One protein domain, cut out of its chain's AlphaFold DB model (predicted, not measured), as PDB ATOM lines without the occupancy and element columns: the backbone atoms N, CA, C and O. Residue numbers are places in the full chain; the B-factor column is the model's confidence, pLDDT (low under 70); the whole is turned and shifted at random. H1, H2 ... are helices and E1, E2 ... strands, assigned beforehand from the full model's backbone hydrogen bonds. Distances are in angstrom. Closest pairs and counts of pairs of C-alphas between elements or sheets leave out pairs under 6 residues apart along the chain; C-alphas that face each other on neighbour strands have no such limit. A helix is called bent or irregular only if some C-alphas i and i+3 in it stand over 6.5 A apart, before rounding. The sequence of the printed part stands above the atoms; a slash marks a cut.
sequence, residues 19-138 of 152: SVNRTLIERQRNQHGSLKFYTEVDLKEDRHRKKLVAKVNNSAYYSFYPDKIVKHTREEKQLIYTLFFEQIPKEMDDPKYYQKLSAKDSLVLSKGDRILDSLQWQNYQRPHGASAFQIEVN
ATOM      1  N   SER A  19      -0.023 -29.121  47.968       62.72
ATOM      2  CA  SER A  19      -1.403 -29.310  48.439       62.72
ATOM      3  C   SER A  19      -2.332 -30.015  47.458       62.72
ATOM      4  O   SER A  19      -3.517 -30.161  47.736       62.72
ATOM      5  N   VAL A  20      -1.810 -30.428  46.304       68.25
ATOM      6  CA  VAL A  20      -2.585 -31.089  45.259       68.25
ATOM      7  C   VAL A  20      -1.882 -32.382  44.888       68.25
ATOM      8  O   VAL A  20      -0.764 -32.355  44.371       68.25
ATOM      9  N   ASN A  21      -2.552 -33.509  45.115       82.19
ATOM     10  CA  ASN A  21      -2.087 -34.794  44.610       82.19
ATOM     11  C   ASN A  21      -2.584 -34.969  43.168       82.19
ATOM     12  O   ASN A  21      -3.776 -34.805  42.905       82.19
ATOM     13  N   ARG A  22      -1.676 -35.262  42.228       89.44
ATOM     14  CA  ARG A  22      -1.978 -35.403  40.795       89.44
ATOM     15  C   ARG A  22      -1.498 -36.747  40.273       89.44
ATOM     16  O   ARG A  22      -0.299 -37.009  40.277       89.44
ATOM     17  N   THR A  23      -2.410 -37.545  39.730       94.25
ATOM     18  CA  THR A  23      -2.087 -38.834  39.102       94.25
ATOM     19  C   THR A  23      -2.374 -38.768  37.608       94.25
ATOM     20  O   THR A  23      -3.475 -38.398  37.212       94.25
ATOM     21  N   LEU A  24      -1.391 -39.096  36.765       96.12
ATOM     22  CA  LEU A  24      -1.577 -39.168  35.311       96.12
ATOM     23  C   LEU A  24      -2.427 -40.398  34.959       96.12
ATOM     24  O   LEU A  24      -2.082 -41.504  35.355       96.12
ATOM     25  N   ILE A  25      -3.497 -40.195  34.190       96.88
ATOM     26  CA  ILE A  25      -4.383 -41.259  33.696       96.88
ATOM     27  C   ILE A  25      -4.029 -41.645  32.262       96.88
ATOM     28  O   ILE A  25      -3.808 -42.811  31.963       96.88
ATOM     29  N   GLU A  26      -3.950 -40.657  31.371       95.94
ATOM     30  CA  GLU A  26      -3.715 -40.888  29.945       95.94
ATOM     31  C   GLU A  26      -2.821 -39.786  29.375       95.94
ATOM     32  O   GLU A  26      -2.901 -38.617  29.767       95.94
ATOM     33  N   ARG A  27      -1.975 -40.143  28.407       96.31
ATOM     34  CA  ARG A  27      -1.206 -39.195  27.601       96.31
ATOM     35  C   ARG A  27      -1.221 -39.626  26.145       96.31
ATOM     36  O   ARG A  27      -0.899 -40.761  25.827       96.31
ATOM     37  N   GLN A  28      -1.466 -38.666  25.267       94.50
ATOM     38  CA  GLN A  28      -1.434 -38.868  23.823       94.50
ATOM     39  C   GLN A  28      -0.866 -37.644  23.104       94.50
ATOM     40  O   GLN A  28      -0.784 -36.545  23.664       94.50
ATOM     41  N   ARG A  29      -0.498 -37.834  21.837       94.25
ATOM     42  CA  ARG A  29      -0.109 -36.765  20.918       94.25
ATOM     43  C   ARG A  29      -1.023 -36.818  19.699       94.25
ATOM     44  O   ARG A  29      -1.276 -37.892  19.173       94.25
ATOM     45  N   ASN A  30      -1.527 -35.666  19.281       89.00
ATOM     46  CA  ASN A  30      -2.395 -35.504  18.121       89.00
ATOM     47  C   ASN A  30      -2.015 -34.226  17.349       89.00
ATOM     48  O   ASN A  30      -1.043 -33.550  17.695       89.00
ATOM     49  N   GLN A  31      -2.793 -33.883  16.321       88.44
ATOM     50  CA  GLN A  31      -2.590 -32.680  15.500       88.44
ATOM     51  C   GLN A  31      -2.651 -31.356  16.288       88.44
ATOM     52  O   GLN A  31      -2.091 -30.355  15.861       88.44
ATOM     53  N   HIS A  32      -3.286 -31.345  17.465       83.62
ATOM     54  CA  HIS A  32      -3.349 -30.192  18.372       83.62
ATOM     55  C   HIS A  32      -2.236 -30.218  19.444       83.62
ATOM     56  O   HIS A  32      -2.203 -29.372  20.341       83.62
ATOM     57  N   GLY A  33      -1.311 -31.179  19.358       90.00
ATOM     58  CA  GLY A  33      -0.175 -31.358  20.255       90.00
ATOM     59  C   GLY A  33      -0.374 -32.477  21.278       90.00
ATOM     60  O   GLY A  33      -1.022 -33.489  21.028       90.00
ATOM     61  N   SER A  34       0.260 -32.335  22.435       95.69
ATOM     62  CA  SER A  34       0.119 -33.257  23.559       95.69
ATOM     63  C   SER A  34      -1.166 -32.997  24.341       95.69
ATOM     64  O   SER A  34      -1.456 -31.865  24.721       95.69
ATOM     65  N   LEU A  35      -1.907 -34.060  24.628       96.81
ATOM     66  CA  LEU A  35      -3.076 -34.043  25.497       96.81
ATOM     67  C   LEU A  35      -2.832 -35.032  26.637       96.81
ATOM     68  O   LEU A  35      -2.528 -36.201  26.398       96.81
ATOM     69  N   LYS A  36      -2.898 -34.538  27.872       97.56
ATOM     70  CA  LYS A  36      -2.665 -35.315  29.094       97.56
ATOM     71  C   LYS A  36      -3.866 -35.202  30.018       97.56
ATOM     72  O   LYS A  36      -4.347 -34.093  30.225       97.56
ATOM     73  N   PHE A  37      -4.295 -36.311  30.597       97.75
ATOM     74  CA  PHE A  37      -5.372 -36.368  31.577       97.75
ATOM     75  C   PHE A  37      -4.831 -36.776  32.939       97.75
ATOM     76  O   PHE A  37      -4.017 -37.693  33.032       97.75
ATOM     77  N   TYR A  38      -5.296 -36.107  33.986       96.25
ATOM     78  CA  TYR A  38      -4.897 -36.336  35.365       96.25
ATOM     79  C   TYR A  38      -6.120 -36.408  36.263       96.25
ATOM     80  O   TYR A  38      -7.059 -35.645  36.067       96.25
ATOM     81  N   THR A  39      -6.084 -37.233  37.299       95.44
ATOM     82  CA  THR A  39      -6.937 -37.010  38.467       95.44
ATOM     83  C   THR A  39      -6.202 -36.087  39.426       95.44
ATOM     84  O   THR A  39      -5.010 -36.266  39.682       95.44
ATOM     85  N   GLU A  40      -6.889 -35.063  39.923       92.06
ATOM     86  CA  GLU A  40      -6.362 -34.156  40.940       92.06
ATOM     87  C   GLU A  40      -7.245 -34.222  42.186       92.06
ATOM     88  O   GLU A  40      -8.472 -34.208  42.075       92.06
ATOM     89  N   VAL A  41      -6.621 -34.296  43.360       87.31
ATOM     90  CA  VAL A  41      -7.282 -34.192  44.667       87.31
ATOM     91  C   VAL A  41      -6.681 -32.991  45.385       87.31
ATOM     92  O   VAL A  41      -5.471 -32.963  45.627       87.31
ATOM     93  N   ASP A  42      -7.513 -31.995  45.683       75.75
ATOM     94  CA  ASP A  42      -7.124 -30.875  46.539       75.75
ATOM     95  C   ASP A  42      -7.212 -31.306  48.006       75.75
ATOM     96  O   ASP A  42      -8.259 -31.769  48.457       75.75
ATOM     97  N   LEU A  43      -6.092 -31.194  48.720       66.62
ATOM     98  CA  LEU A  43      -5.950 -31.599  50.118       66.62
ATOM     99  C   LEU A  43      -6.164 -30.426  51.095       66.62
ATOM    100  O   LEU A  43      -6.052 -30.631  52.300       66.62
ATOM    101  N   LYS A  44      -6.412 -29.200  50.601       63.34
ATOM    102  CA  LYS A  44      -6.576 -27.985  51.426       63.34
ATOM    103  C   LYS A  44      -8.020 -27.499  51.579       63.34
ATOM    104  O   LYS A  44      -8.274 -26.707  52.478       63.34
ATOM    105  N   GLU A  45      -8.951 -27.931  50.732       56.38
ATOM    106  CA  GLU A  45     -10.375 -27.615  50.901       56.38
ATOM    107  C   GLU A  45     -11.092 -28.717  51.692       56.38
ATOM    108  O   GLU A  45     -11.000 -29.891  51.332       56.38
ATOM    109  N   ASP A  46     -11.919 -28.333  52.674       47.25
ATOM    110  CA  ASP A  46     -12.811 -29.233  53.441       47.25
ATOM    111  C   ASP A  46     -13.690 -30.136  52.551       47.25
ATOM    112  O   ASP A  46     -14.207 -31.163  52.989       47.25
ATOM    113  N   ARG A  47     -13.851 -29.789  51.268       49.25
ATOM    114  CA  ARG A  47     -14.667 -30.534  50.303       49.25
ATOM    115  C   ARG A  47     -13.902 -31.519  49.424       49.25
ATOM    116  O   ARG A  47     -14.525 -32.003  48.482       49.25
ATOM    117  N   HIS A  48     -12.615 -31.803  49.681       53.53
ATOM    118  CA  HIS A  48     -11.819 -32.834  48.984       53.53
ATOM    119  C   HIS A  48     -12.195 -32.966  47.498       53.53
ATOM    120  O   HIS A  48     -12.560 -34.048  47.022       53.53
ATOM    121  N   ARG A  49     -12.241 -31.837  46.773       74.69
ATOM    122  CA  ARG A  49     -12.865 -31.791  45.447       74.69
ATOM    123  C   ARG A  49     -11.946 -32.475  44.442       74.69
ATOM    124  O   ARG A  49     -11.084 -31.856  43.820       74.69
ATOM    125  N   LYS A  50     -12.137 -33.788  44.314       90.12
ATOM    126  CA  LYS A  50     -11.567 -34.601  43.250       90.12
ATOM    127  C   LYS A  50     -12.061 -34.051  41.915       90.12
ATOM    128  O   LYS A  50     -13.218 -33.657  41.784       90.12
ATOM    129  N   LYS A  51     -11.167 -33.986  40.939       93.69
ATOM    130  CA  LYS A  51     -11.492 -33.539  39.584       93.69
ATOM    131  C   LYS A  51     -10.656 -34.279  38.558       93.69
ATOM    132  O   LYS A  51      -9.536 -34.708  38.847       93.69
ATOM    133  N   LEU A  52     -11.191 -34.402  37.350       96.94
ATOM    134  CA  LEU A  52     -10.404 -34.790  36.186       96.94
ATOM    135  C   LEU A  52      -9.861 -33.509  35.545       96.94
ATOM    136  O   LEU A  52     -10.595 -32.543  35.356       96.94
ATOM    137  N   VAL A  53      -8.574 -33.489  35.218       96.31
ATOM    138  CA  VAL A  53      -7.910 -32.360  34.568       96.31
ATOM    139  C   VAL A  53      -7.322 -32.801  33.245       96.31
ATOM    140  O   VAL A  53      -6.472 -33.688  33.204       96.31
ATOM    141  N   ALA A  54      -7.718 -32.138  32.164       97.19
ATOM    142  CA  ALA A  54      -7.102 -32.296  30.856       97.19
ATOM    143  C   ALA A  54      -6.168 -31.116  30.579       97.19
ATOM    144  O   ALA A  54      -6.561 -29.961  30.710       97.19
ATOM    145  N   LYS A  55      -4.931 -31.386  30.161       95.69
ATOM    146  CA  LYS A  55      -3.960 -30.371  29.738       95.69
ATOM    147  C   LYS A  55      -3.651 -30.546  28.264       95.69
ATOM    148  O   LYS A  55      -3.180 -31.609  27.855       95.69
ATOM    149  N   VAL A  56      -3.890 -29.493  27.487       94.69
ATOM    150  CA  VAL A  56      -3.515 -29.412  26.073       94.69
ATOM    151  C   VAL A  56      -2.232 -28.597  25.968       94.69
ATOM    152  O   VAL A  56      -2.227 -27.363  26.093       94.69
ATOM    153  N   ASN A  57      -1.124 -29.300  25.751       89.81
ATOM    154  CA  ASN A  57       0.227 -28.760  25.850       89.81
ATOM    155  C   ASN A  57       0.406 -28.021  27.188       89.81
ATOM    156  O   ASN A  57       0.007 -28.521  28.238       89.81
ATOM    157  N   ASN A  58       0.960 -26.810  27.119       83.38
ATOM    158  CA  ASN A  58       1.003 -25.832  28.205       83.38
ATOM    159  C   ASN A  58       0.131 -24.602  27.875       83.38
ATOM    160  O   ASN A  58       0.439 -23.496  28.313       83.38
ATOM    161  N   SER A  59      -0.898 -24.781  27.035       88.50
ATOM    162  CA  SER A  59      -1.702 -23.681  26.468       88.50
ATOM    163  C   SER A  59      -3.093 -23.564  27.083       88.50
ATOM    164  O   SER A  59      -3.554 -22.458  27.345       88.50
ATOM    165  N   ALA A  60      -3.749 -24.696  27.342       93.81
ATOM    166  CA  ALA A  60      -5.093 -24.737  27.891       93.81
ATOM    167  C   ALA A  60      -5.240 -25.900  28.869       93.81
ATOM    168  O   ALA A  60      -4.620 -26.958  28.701       93.81
ATOM    169  N   TYR A  61      -6.078 -25.695  29.875       94.56
ATOM    170  CA  TYR A  61      -6.429 -26.699  30.864       94.56
ATOM    171  C   TYR A  61      -7.940 -26.736  31.059       94.56
ATOM    172  O   TYR A  61      -8.594 -25.698  31.095       94.56
ATOM    173  N   TYR A  62      -8.475 -27.946  31.174       97.19
ATOM    174  CA  TYR A  62      -9.890 -28.228  31.374       97.19
ATOM    175  C   TYR A  62     -10.018 -28.958  32.698       97.19
ATOM    176  O   TYR A  62      -9.235 -29.869  32.962       97.19
ATOM    177  N   SER A  63     -10.979 -28.565  33.520       95.69
ATOM    178  CA  SER A  63     -11.285 -29.211  34.790       95.69
ATOM    179  C   SER A  63     -12.728 -29.683  34.767       95.69
ATOM    180  O   SER A  63     -13.637 -28.888  34.542       95.69
ATOM    181  N   PHE A  64     -12.917 -30.974  35.006       96.69
ATOM    182  CA  PHE A  64     -14.214 -31.622  35.111       96.69
ATOM    183  C   PHE A  64     -14.499 -31.814  36.596       96.69
ATOM    184  O   PHE A  64     -13.830 -32.605  37.270       96.69
ATOM    185  N   TYR A  65     -15.453 -31.043  37.096       94.06
ATOM    186  CA  TYR A  65     -15.974 -31.118  38.451       94.06
ATOM    187  C   TYR A  65     -17.299 -31.889  38.463       94.06
ATOM    188  O   TYR A  65     -17.908 -32.077  37.406       94.06
ATOM    189  N   PRO A  66     -17.778 -32.300  39.652       93.75
ATOM    190  CA  PRO A  66     -19.103 -32.886  39.792       93.75
ATOM    191  C   PRO A  66     -20.224 -32.043  39.164       93.75
ATOM    192  O   PRO A  66     -21.114 -32.574  38.515       93.75
ATOM    193  N   ASP A  67     -20.143 -30.723  39.318       93.19
ATOM    194  CA  ASP A  67     -21.190 -29.749  39.002       93.19
ATOM    195  C   ASP A  67     -20.941 -28.937  37.722       93.19
ATOM    196  O   ASP A  67     -21.853 -28.282  37.229       93.19
ATOM    197  N   LYS A  68     -19.717 -28.935  37.180       94.75
ATOM    198  CA  LYS A  68     -19.376 -28.130  35.997       94.75
ATOM    199  C   LYS A  68     -18.121 -28.603  35.281       94.75
ATOM    200  O   LYS A  68     -17.252 -29.256  35.857       94.75
ATOM    201  N   ILE A  69     -17.972 -28.173  34.032       97.19
ATOM    202  CA  ILE A  69     -16.720 -28.293  33.281       97.19
ATOM    203  C   ILE A  69     -16.224 -26.886  32.976       97.19
ATOM    204  O   ILE A  69     -16.960 -26.078  32.418       97.19
ATOM    205  N   VAL A  70     -14.978 -26.593  33.337       95.94
ATOM    206  CA  VAL A  70     -14.358 -25.286  33.091       95.94
ATOM    207  C   VAL A  70     -13.088 -25.435  32.281       95.94
ATOM    208  O   VAL A  70     -12.334 -26.395  32.442       95.94
ATOM    209  N   LYS A  71     -12.830 -24.458  31.428       96.25
ATOM    210  CA  LYS A  71     -11.619 -24.309  30.640       96.25
ATOM    211  C   LYS A  71     -10.949 -22.999  31.019       96.25
ATOM    212  O   LYS A  71     -11.592 -21.997  31.309       96.25
ATOM    213  N   HIS A  72      -9.633 -23.013  30.949       94.00
ATOM    214  CA  HIS A  72      -8.812 -21.826  31.045       94.00
ATOM    215  C   HIS A  72      -7.694 -21.898  30.013       94.00
ATOM    216  O   HIS A  72      -7.235 -22.984  29.629       94.00
ATOM    217  N   THR A  73      -7.215 -20.732  29.605       92.62
ATOM    218  CA  THR A  73      -6.091 -20.600  28.683       92.62
ATOM    219  C   THR A  73      -4.939 -19.871  29.368       92.62
ATOM    220  O   THR A  73      -5.093 -19.238  30.413       92.62
ATOM    221  N   ARG A  74      -3.734 -20.021  28.822       87.75
ATOM    222  CA  ARG A  74      -2.545 -19.327  29.330       87.75
ATOM    223  C   ARG A  74      -2.511 -17.852  28.924       87.75
ATOM    224  O   ARG A  74      -1.886 -17.065  29.633       87.75
ATOM    225  N   GLU A  75      -3.123 -17.531  27.789       87.50
ATOM    226  CA  GLU A  75      -3.192 -16.184  27.216       87.50
ATOM    227  C   GLU A  75      -4.173 -15.312  28.007       87.50
ATOM    228  O   GLU A  75      -3.800 -14.235  28.459       87.50
ATOM    229  N   GLU A  76      -5.364 -15.837  28.298       87.50
ATOM    230  CA  GLU A  76      -6.455 -15.123  28.971       87.50
ATOM    231  C   GLU A  76      -6.606 -15.612  30.420       87.50
ATOM    232  O   GLU A  76      -7.574 -16.281  30.788       87.50
ATOM    233  N   LYS A  77      -5.609 -15.336  31.270       85.00
ATOM    234  CA  LYS A  77      -5.577 -15.859  32.656       85.00
ATOM    235  C   LYS A  77      -6.714 -15.337  33.536       85.00
ATOM    236  O   LYS A  77      -7.052 -15.969  34.533       85.00
ATOM    237  N   GLN A  78      -7.249 -14.177  33.185       85.62
ATOM    238  CA  GLN A  78      -8.356 -13.506  33.850       85.62
ATOM    239  C   GLN A  78      -9.723 -14.033  33.405       85.62
ATOM    240  O   GLN A  78     -10.728 -13.553  33.915       85.62
ATOM    241  N   LEU A  79      -9.783 -14.985  32.468       90.19
ATOM    242  CA  LEU A  79     -11.036 -15.546  31.973       90.19
ATOM    243  C   LEU A  79     -11.218 -17.001  32.417       90.19
ATOM    244  O   LEU A  79     -10.275 -17.800  32.484       90.19
ATOM    245  N   ILE A  80     -12.468 -17.342  32.709       92.62
ATOM    246  CA  ILE A  80     -12.948 -18.707  32.912       92.62
ATOM    247  C   ILE A  80     -13.962 -18.994  31.821       92.62
ATOM    248  O   ILE A  80     -14.853 -18.196  31.560       92.62
ATOM    249  N   TYR A  81     -13.819 -20.150  31.191       95.56
ATOM    250  CA  TYR A  81     -14.714 -20.621  30.150       95.56
ATOM    251  C   TYR A  81     -15.524 -21.780  30.734       95.56
ATOM    252  O   TYR A  81     -15.032 -22.909  30.792       95.56
ATOM    253  N   THR A  82     -16.732 -21.514  31.220       96.19
ATOM    254  CA  THR A  82     -17.623 -22.527  31.804       96.19
ATOM    255  C   THR A  82     -18.457 -23.166  30.701       96.19
ATOM    256  O   THR A  82     -19.029 -22.468  29.873       96.19
ATOM    257  N   LEU A  83     -18.496 -24.496  30.630       96.50
ATOM    258  CA  LEU A  83     -19.233 -25.202  29.584       96.50
ATOM    259  C   LEU A  83     -20.736 -24.893  29.691       96.50
ATOM    260  O   LEU A  83     -21.314 -25.032  30.766       96.50
ATOM    261  N   PHE A  84     -21.343 -24.475  28.582       94.06
ATOM    262  CA  PHE A  84     -22.704 -23.951  28.524       94.06
ATOM    263  C   PHE A  84     -23.628 -24.896  27.747       94.06
ATOM    264  O   PHE A  84     -23.302 -25.327  26.635       94.06
ATOM    265  N   PHE A  85     -24.771 -25.221  28.352       90.75
ATOM    266  CA  PHE A  85     -25.700 -26.259  27.886       90.75
ATOM    267  C   PHE A  85     -27.014 -25.708  27.334       90.75
ATOM    268  O   PHE A  85     -27.775 -26.452  26.718       90.75
ATOM    269  N   GLU A  86     -27.293 -24.426  27.546       87.88
ATOM    270  CA  GLU A  86     -28.521 -23.804  27.065       87.88
ATOM    271  C   GLU A  86     -28.331 -23.229  25.656       87.88
ATOM    272  O   GLU A  86     -27.231 -23.212  25.089       87.88
ATOM    273  N   GLN A  87     -29.428 -22.767  25.058       83.19
ATOM    274  CA  GLN A  87     -29.347 -22.010  23.815       83.19
ATOM    275  C   GLN A  87     -28.772 -20.630  24.120       83.19
ATOM    276  O   GLN A  87     -29.267 -19.934  25.002       83.19
ATOM    277  N   ILE A  88     -27.738 -20.233  23.379       81.62
ATOM    278  CA  ILE A  88     -27.204 -18.874  23.470       81.62
ATOM    279  C   ILE A  88     -28.317 -17.917  23.013       81.62
ATOM    280  O   ILE A  88     -28.786 -18.061  21.877       81.62
ATOM    281  N   PRO A  89     -28.761 -16.967  23.859       79.44
ATOM    282  CA  PRO A  89     -29.731 -15.961  23.445       79.44
ATOM    283  C   PRO A  89     -29.207 -15.232  22.208       79.44
ATOM    284  O   PRO A  89     -28.028 -14.884  22.159       79.44
ATOM    285  N   LYS A  90     -30.051 -14.996  21.199       76.94
ATOM    286  CA  LYS A  90     -29.606 -14.361  19.941       76.94
ATOM    287  C   LYS A  90     -29.001 -12.980  20.182       76.94
ATOM    288  O   LYS A  90     -28.077 -12.590  19.478       76.94
ATOM    289  N   GLU A  91     -29.497 -12.272  21.192       74.06
ATOM    290  CA  GLU A  91     -29.003 -10.965  21.627       74.06
ATOM    291  C   GLU A  91     -27.613 -11.044  22.279       74.06
ATOM    292  O   GLU A  91     -26.943 -10.026  22.426       74.06
ATOM    293  N   MET A  92     -27.184 -12.246  22.674       70.69
ATOM    294  CA  MET A  92     -25.930 -12.515  23.370       70.69
ATOM    295  C   MET A  92     -25.009 -13.485  22.612       70.69
ATOM    296  O   MET A  92     -24.027 -13.919  23.206       70.69
ATOM    297  N   ASP A  93     -25.247 -13.804  21.327       75.50
ATOM    298  CA  ASP A  93     -24.283 -14.537  20.464       75.50
ATOM    299  C   ASP A  93     -23.093 -13.634  20.079       75.50
ATOM    300  O   ASP A  93     -22.744 -13.461  18.911       75.50
ATOM    301  N   ASP A  94     -22.490 -13.011  21.090       82.06
ATOM    302  CA  ASP A  94     -21.286 -12.202  21.006       82.06
ATOM    303  C   ASP A  94     -20.100 -13.044  21.520       82.06
ATOM    304  O   ASP A  94     -20.147 -13.556  22.650       82.06
ATOM    305  N   PRO A  95     -19.009 -13.164  20.738       82.88
ATOM    306  CA  PRO A  95     -17.761 -13.809  21.147       82.88
ATOM    307  C   PRO A  95     -17.168 -13.318  22.475       82.88
ATOM    308  O   PRO A  95     -16.326 -14.001  23.058       82.88
ATOM    309  N   LYS A  96     -17.584 -12.141  22.958       83.75
ATOM    310  CA  LYS A  96     -17.237 -11.594  24.273       83.75
ATOM    311  C   LYS A  96     -17.832 -12.392  25.435       83.75
ATOM    312  O   LYS A  96     -17.214 -12.450  26.496       83.75
ATOM    313  N   TYR A  97     -19.016 -12.975  25.255       87.50
ATOM    314  CA  TYR A  97     -19.748 -13.692  26.305       87.50
ATOM    315  C   TYR A  97     -19.770 -15.198  26.077       87.50
ATOM    316  O   TYR A  97     -19.791 -15.950  27.050       87.50
ATOM    317  N   TYR A  98     -19.728 -15.645  24.818       91.75
ATOM    318  CA  TYR A  98     -19.763 -17.063  24.485       91.75
ATOM    319  C   TYR A  98     -18.700 -17.450  23.464       91.75
ATOM    320  O   TYR A  98     -18.504 -16.803  22.441       91.75
ATOM    321  N   GLN A  99     -18.050 -18.583  23.705       93.06
ATOM    322  CA  GLN A  99     -17.121 -19.204  22.772       93.06
ATOM    323  C   GLN A  99     -17.684 -20.541  22.289       93.06
ATOM    324  O   GLN A  99     -17.708 -21.512  23.044       93.06
ATOM    325  N   LYS A 100     -18.063 -20.630  21.010       92.50
ATOM    326  CA  LYS A 100     -18.472 -21.898  20.378       92.50
ATOM    327  C   LYS A 100     -17.359 -22.947  20.496       92.50
ATOM    328  O   LYS A 100     -16.172 -22.619  20.404       92.50
ATOM    329  N   LEU A 101     -17.740 -24.208  20.706       94.69
ATOM    330  CA  LEU A 101     -16.774 -25.299  20.856       94.69
ATOM    331  C   LEU A 101     -15.970 -25.492  19.565       94.69
ATOM    332  O   LEU A 101     -16.524 -25.741  18.497       94.69
ATOM    333  N   SER A 102     -14.645 -25.413  19.666       94.50
ATOM    334  CA  SER A 102     -13.755 -25.787  18.567       94.50
ATOM    335  C   SER A 102     -13.607 -27.308  18.475       94.50
ATOM    336  O   SER A 102     -13.805 -28.021  19.458       94.50
ATOM    337  N   ALA A 103     -13.126 -27.817  17.336       94.00
ATOM    338  CA  ALA A 103     -12.813 -29.244  17.177       94.00
ATOM    339  C   ALA A 103     -11.857 -29.775  18.268       94.00
ATOM    340  O   ALA A 103     -11.980 -30.911  18.730       94.00
ATOM    341  N   LYS A 104     -10.927 -28.927  18.726       95.00
ATOM    342  CA  LYS A 104     -10.018 -29.233  19.835       95.00
ATOM    343  C   LYS A 104     -10.770 -29.367  21.160       95.00
ATOM    344  O   LYS A 104     -10.469 -30.285  21.919       95.00
ATOM    345  N   ASP A 105     -11.726 -28.479  21.431       96.19
ATOM    346  CA  ASP A 105     -12.561 -28.553  22.633       96.19
ATOM    347  C   ASP A 105     -13.405 -29.836  22.600       96.19
ATOM    348  O   ASP A 105     -13.354 -30.621  23.544       96.19
ATOM    349  N   SER A 106     -14.083 -30.118  21.482       95.56
ATOM    350  CA  SER A 106     -14.889 -31.334  21.304       95.56
ATOM    351  C   SER A 106     -14.078 -32.613  21.528       95.56
ATOM    352  O   SER A 106     -14.543 -33.531  22.204       95.56
ATOM    353  N   LEU A 107     -12.837 -32.665  21.028       95.62
ATOM    354  CA  LEU A 107     -11.937 -33.800  21.241       95.62
ATOM    355  C   LEU A 107     -11.582 -33.994  22.722       95.62
ATOM    356  O   LEU A 107     -11.580 -35.124  23.213       95.62
ATOM    357  N   VAL A 108     -11.252 -32.909  23.430       97.00
ATOM    358  CA  VAL A 108     -10.909 -32.970  24.859       97.00
ATOM    359  C   VAL A 108     -12.120 -33.396  25.682       97.00
ATOM    360  O   VAL A 108     -11.984 -34.275  26.530       97.00
ATOM    361  N   LEU A 109     -13.289 -32.812  25.414       97.88
ATOM    362  CA  LEU A 109     -14.535 -33.100  26.122       97.88
ATOM    363  C   LEU A 109     -14.971 -34.554  25.919       97.88
ATOM    364  O   LEU A 109     -15.206 -35.252  26.898       97.88
ATOM    365  N   SER A 110     -14.986 -35.041  24.674       97.00
ATOM    366  CA  SER A 110     -15.360 -36.428  24.367       97.00
ATOM    367  C   SER A 110     -14.429 -37.446  25.031       97.00
ATOM    368  O   SER A 110     -14.873 -38.479  25.525       97.00
ATOM    369  N   LYS A 111     -13.123 -37.166  25.084       97.19
ATOM    370  CA  LYS A 111     -12.180 -38.044  25.786       97.19
ATOM    371  C   LYS A 111     -12.296 -37.954  27.299       97.19
ATOM    372  O   LYS A 111     -12.202 -38.982  27.958       97.19
ATOM    373  N   GLY A 112     -12.506 -36.753  27.835       97.50
ATOM    374  CA  GLY A 112     -12.756 -36.566  29.261       97.50
ATOM    375  C   GLY A 112     -13.959 -37.381  29.720       97.50
ATOM    376  O   GLY A 112     -13.862 -38.097  30.707       97.50
ATOM    377  N   ASP A 113     -15.034 -37.361  28.940       98.06
ATOM    378  CA  ASP A 113     -16.247 -38.134  29.190       98.06
ATOM    379  C   ASP A 113     -15.999 -39.655  29.238       98.06
ATOM    380  O   ASP A 113     -16.319 -40.308  30.230       98.06
ATOM    381  N   ARG A 114     -15.276 -40.207  28.253       97.88
ATOM    382  CA  ARG A 114     -14.869 -41.629  28.264       97.88
ATOM    383  C   ARG A 114     -14.003 -42.000  29.471       97.88
ATOM    384  O   ARG A 114     -14.081 -43.116  29.986       97.88
ATOM    385  N   ILE A 115     -13.142 -41.083  29.912       97.88
ATOM    386  CA  ILE A 115     -12.303 -41.297  31.094       97.88
ATOM    387  C   ILE A 115     -13.158 -41.280  32.363       97.88
ATOM    388  O   ILE A 115     -12.939 -42.120  33.231       97.88
ATOM    389  N   LEU A 116     -14.143 -40.384  32.473       97.31
ATOM    390  CA  LEU A 116     -15.090 -40.392  33.593       97.31
ATOM    391  C   LEU A 116     -15.837 -41.729  33.682       97.31
ATOM    392  O   LEU A 116     -15.972 -42.265  34.781       97.31
ATOM    393  N   ASP A 117     -16.232 -42.308  32.545       97.44
ATOM    394  CA  ASP A 117     -16.846 -43.643  32.501       97.44
ATOM    395  C   ASP A 117     -15.885 -44.735  32.971       97.44
ATOM    396  O   ASP A 117     -16.240 -45.562  33.811       97.44
ATOM    397  N   SER A 118     -14.639 -44.694  32.495       97.00
ATOM    398  CA  SER A 118     -13.590 -45.650  32.879       97.00
ATOM    399  C   SER A 118     -13.264 -45.585  34.375       97.00
ATOM    400  O   SER A 118     -12.935 -46.594  34.994       97.00
ATOM    401  N   LEU A 119     -13.376 -44.395  34.966       95.50
ATOM    402  CA  LEU A 119     -13.195 -44.149  36.395       95.50
ATOM    403  C   LEU A 119     -14.464 -44.406  37.222       95.50
ATOM    404  O   LEU A 119     -14.404 -44.287  38.445       95.50
ATOM    405  N   GLN A 120     -15.591 -44.735  36.579       96.94
ATOM    406  CA  GLN A 120     -16.911 -44.910  37.198       96.94
ATOM    407  C   GLN A 120     -17.416 -43.655  37.942       96.94
ATOM    408  O   GLN A 120     -18.155 -43.745  38.921       96.94
ATOM    409  N   TRP A 121     -17.038 -42.456  37.491       95.31
ATOM    410  CA  TRP A 121     -17.448 -41.182  38.101       95.31
ATOM    411  C   TRP A 121     -18.760 -40.683  37.505       95.31
ATOM    412  O   TRP A 121     -18.819 -39.709  36.757       95.31
ATOM    413  N   GLN A 122     -19.839 -41.385  37.834       94.06
ATOM    414  CA  GLN A 122     -21.166 -41.123  37.271       94.06
ATOM    415  C   GLN A 122     -21.784 -39.802  37.751       94.06
ATOM    416  O   GLN A 122     -22.593 -39.218  37.040       94.06
ATOM    417  N   ASN A 123     -21.366 -39.294  38.911       94.00
ATOM    418  CA  ASN A 123     -21.865 -38.057  39.516       94.00
ATOM    419  C   ASN A 123     -21.172 -36.779  39.005       94.00
ATOM    420  O   ASN A 123     -21.202 -35.759  39.692       94.00
ATOM    421  N   TYR A 124     -20.500 -36.846  37.853       95.44
ATOM    422  CA  TYR A 124     -19.820 -35.704  37.243       95.44
ATOM    423  C   TYR A 124     -20.613 -35.115  36.088       95.44
ATOM    424  O   TYR A 124     -21.235 -35.850  35.318       95.44
ATOM    425  N   GLN A 125     -20.519 -33.791  35.937       95.44
ATOM    426  CA  GLN A 125     -21.065 -33.078  34.794       95.44
ATOM    427  C   GLN A 125     -20.541 -33.707  33.503       95.44
ATOM    428  O   GLN A 125     -19.330 -33.820  33.291       95.44
ATOM    429  N   ARG A 126     -21.469 -34.091  32.626       96.50
ATOM    430  CA  ARG A 126     -21.155 -34.638  31.306       96.50
ATOM    431  C   ARG A 126     -21.199 -33.533  30.258       96.50
ATOM    432  O   ARG A 126     -22.001 -32.612  30.399       96.50
ATOM    433  N   PRO A 127     -20.356 -33.583  29.212       96.19
ATOM    434  CA  PRO A 127     -20.317 -32.536  28.195       96.19
ATOM    435  C   PRO A 127     -21.420 -32.659  27.133       96.19
ATOM    436  O   PRO A 127     -21.519 -31.794  26.264       96.19
ATOM    437  N   HIS A 128     -22.224 -33.727  27.151       93.62
ATOM    438  CA  HIS A 128     -23.296 -33.929  26.175       93.62
ATOM    439  C   HIS A 128     -24.318 -32.788  26.214       93.62
ATOM    440  O   HIS A 128     -24.766 -32.388  27.282       93.62
ATOM    441  N   GLY A 129     -24.698 -32.283  25.038       90.25
ATOM    442  CA  GLY A 129     -25.651 -31.177  24.898       90.25
ATOM    443  C   GLY A 129     -25.025 -29.781  24.963       90.25
ATOM    444  O   GLY A 129     -25.676 -28.822  24.564       90.25
ATOM    445  N   ALA A 130     -23.762 -29.647  25.378       93.31
ATOM    446  CA  ALA A 130     -23.078 -28.360  25.342       93.31
ATOM    447  C   ALA A 130     -22.677 -27.957  23.916       93.31
ATOM    448  O   ALA A 130     -22.186 -28.776  23.136       93.31
ATOM    449  N   SER A 131     -22.830 -26.670  23.602       91.38
ATOM    450  CA  SER A 131     -22.499 -26.102  22.283       91.38
ATOM    451  C   SER A 131     -21.449 -24.988  22.339       91.38
ATOM    452  O   SER A 131     -20.813 -24.668  21.327       91.38
ATOM    453  N   ALA A 132     -21.209 -24.434  23.528       94.69
ATOM    454  CA  ALA A 132     -20.270 -23.347  23.746       94.69
ATOM    455  C   ALA A 132     -19.717 -23.349  25.174       94.69
ATOM    456  O   ALA A 132     -20.132 -24.126  26.034       94.69
ATOM    457  N   PHE A 133     -18.780 -22.445  25.420       95.44
ATOM    458  CA  PHE A 133     -18.427 -21.971  26.744       95.44
ATOM    459  C   PHE A 133     -19.042 -20.596  26.974       95.44
ATOM    460  O   PHE A 133     -18.965 -19.751  26.087       95.44
ATOM    461  N   GLN A 134     -19.574 -20.356  28.164       94.44
ATOM    462  CA  GLN A 134     -19.821 -19.022  28.691       94.44
ATOM    463  C   GLN A 134     -18.515 -18.468  29.273       94.44
ATOM    464  O   GLN A 134     -17.770 -19.184  29.945       94.44
ATOM    465  N   ILE A 135     -18.226 -17.203  28.989       93.06
ATOM    466  CA  ILE A 135     -16.995 -16.521  29.383       93.06
ATOM    467  C   ILE A 135     -17.277 -15.667  30.620       93.06
ATOM    468  O   ILE A 135     -18.096 -14.751  30.597       93.06
ATOM    469  N   GLU A 136     -16.567 -15.960  31.703       89.88
ATOM    470  CA  GLU A 136     -16.642 -15.253  32.978       89.88
ATOM    471  C   GLU A 136     -15.305 -14.565  33.274       89.88
ATOM    472  O   GLU A 136     -14.231 -15.140  33.074       89.88
ATOM    473  N   VAL A 137     -15.358 -13.339  33.797       85.44
ATOM    474  CA  VAL A 137     -14.164 -12.638  34.284       85.44
ATOM    475  C   VAL A 137     -13.849 -13.114  35.700       85.44
ATOM    476  O   VAL A 137     -14.669 -12.994  36.608       85.44
ATOM    477  N   ASN A 138     -12.634 -13.606  35.905       78.06
ATOM    478  CA  ASN A 138     -12.095 -13.957  37.208       78.06
ATOM    479  C   ASN A 138     -11.077 -12.909  37.665       78.06
ATOM    480  O   ASN A 138      -9.943 -12.843  37.179       78.06
TER     481      ASN A 138
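AT A GLANCE: This is residues 19 to 138 of the 152 residues of an uncharacterized protein of Salinimicrobium catena (UniProt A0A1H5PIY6). One long, strongly twisted sheet of eight strands curls round a single helix, H1, which covers one face, chiefly over E2, E3 and E4. The long, bent hairpin of E1 and E2 makes one end of the sheet, the short E7 is at the other edge, and residues 89 to 94 stick out. The printed part has 120 residues with one named helix and eight named strands, which follow along the chain as E1, E2, E3, E4, E5, E6, E7, H1, E8; the sheet, in the order E1, E2, E3, E4, E5, E6, E8, E7, is antiparallel throughout. The class is mixed, helices and strands; the whole is compact, with a radius of gyration of the C-alphas of 14.3 A and spans of 42 by 37 by 28 A.

IN THESE COORDINATES: E1, residues 20 to 30, begins at C-alpha 20, (-2.585, -31.089, 45.259), is 27.5 A long and bends by 60 degrees at residue 25. E2, residues 33 to 42, is 27.2 A long and bends by 52 degrees at residue 39. E3 is residues 51 to 56, E4 60 to 64, E5 69 to 73, E6 79 to 84 and E7 98 to 100. H1, residues 103 to 118, begins at C-alpha 103, (-12.813, -29.244, 17.177), and is 22.7 A long. E8, residues 132 to 137, is 16.2 A long and ends at C-alpha 137, (-14.164, -12.638, 34.284).

HOW THE PARTS SIT: E1 to E6 form a meander, each strand the antiparallel neighbour of the one before, in five hairpins. N 23 and O 39 of E1 and E2 are 2.9 A apart, N 38 and O 53 of E2 and E3 2.8 A, N 54 and O 62 of E3 and E4 2.8 A, N 63 and O 70 of E4 and E5 2.8 A, and N 71 and O 81 of E5 and E6 2.8 A, each within hydrogen-bond range. E8 is the antiparallel neighbour of E6, with N 82 and O 134 at 2.9 A, and of E7, with N 99 and O 133 at 2.8 A. The edge strands, E1 and E7, are apart. H1 is on the sheet, in two layers, with the helix on one face; the closest C-alphas of E3 and H1, those of Ala 54 and Val 108, are 7.1 A apart. In H1 every O i to N i+4 pair is within hydrogen-bond range.

THE WHOLE: The two C-alphas farthest apart, those of Ser 19 and Lys 90, are 42.8 A apart. The printed part has no cut. The links from E6 to E7 and from H1 to E8 are long, 13 residues each. The mean pLDDT of the printed part is 89.6; residues 19 to 20 and 43 to 48 are under 70.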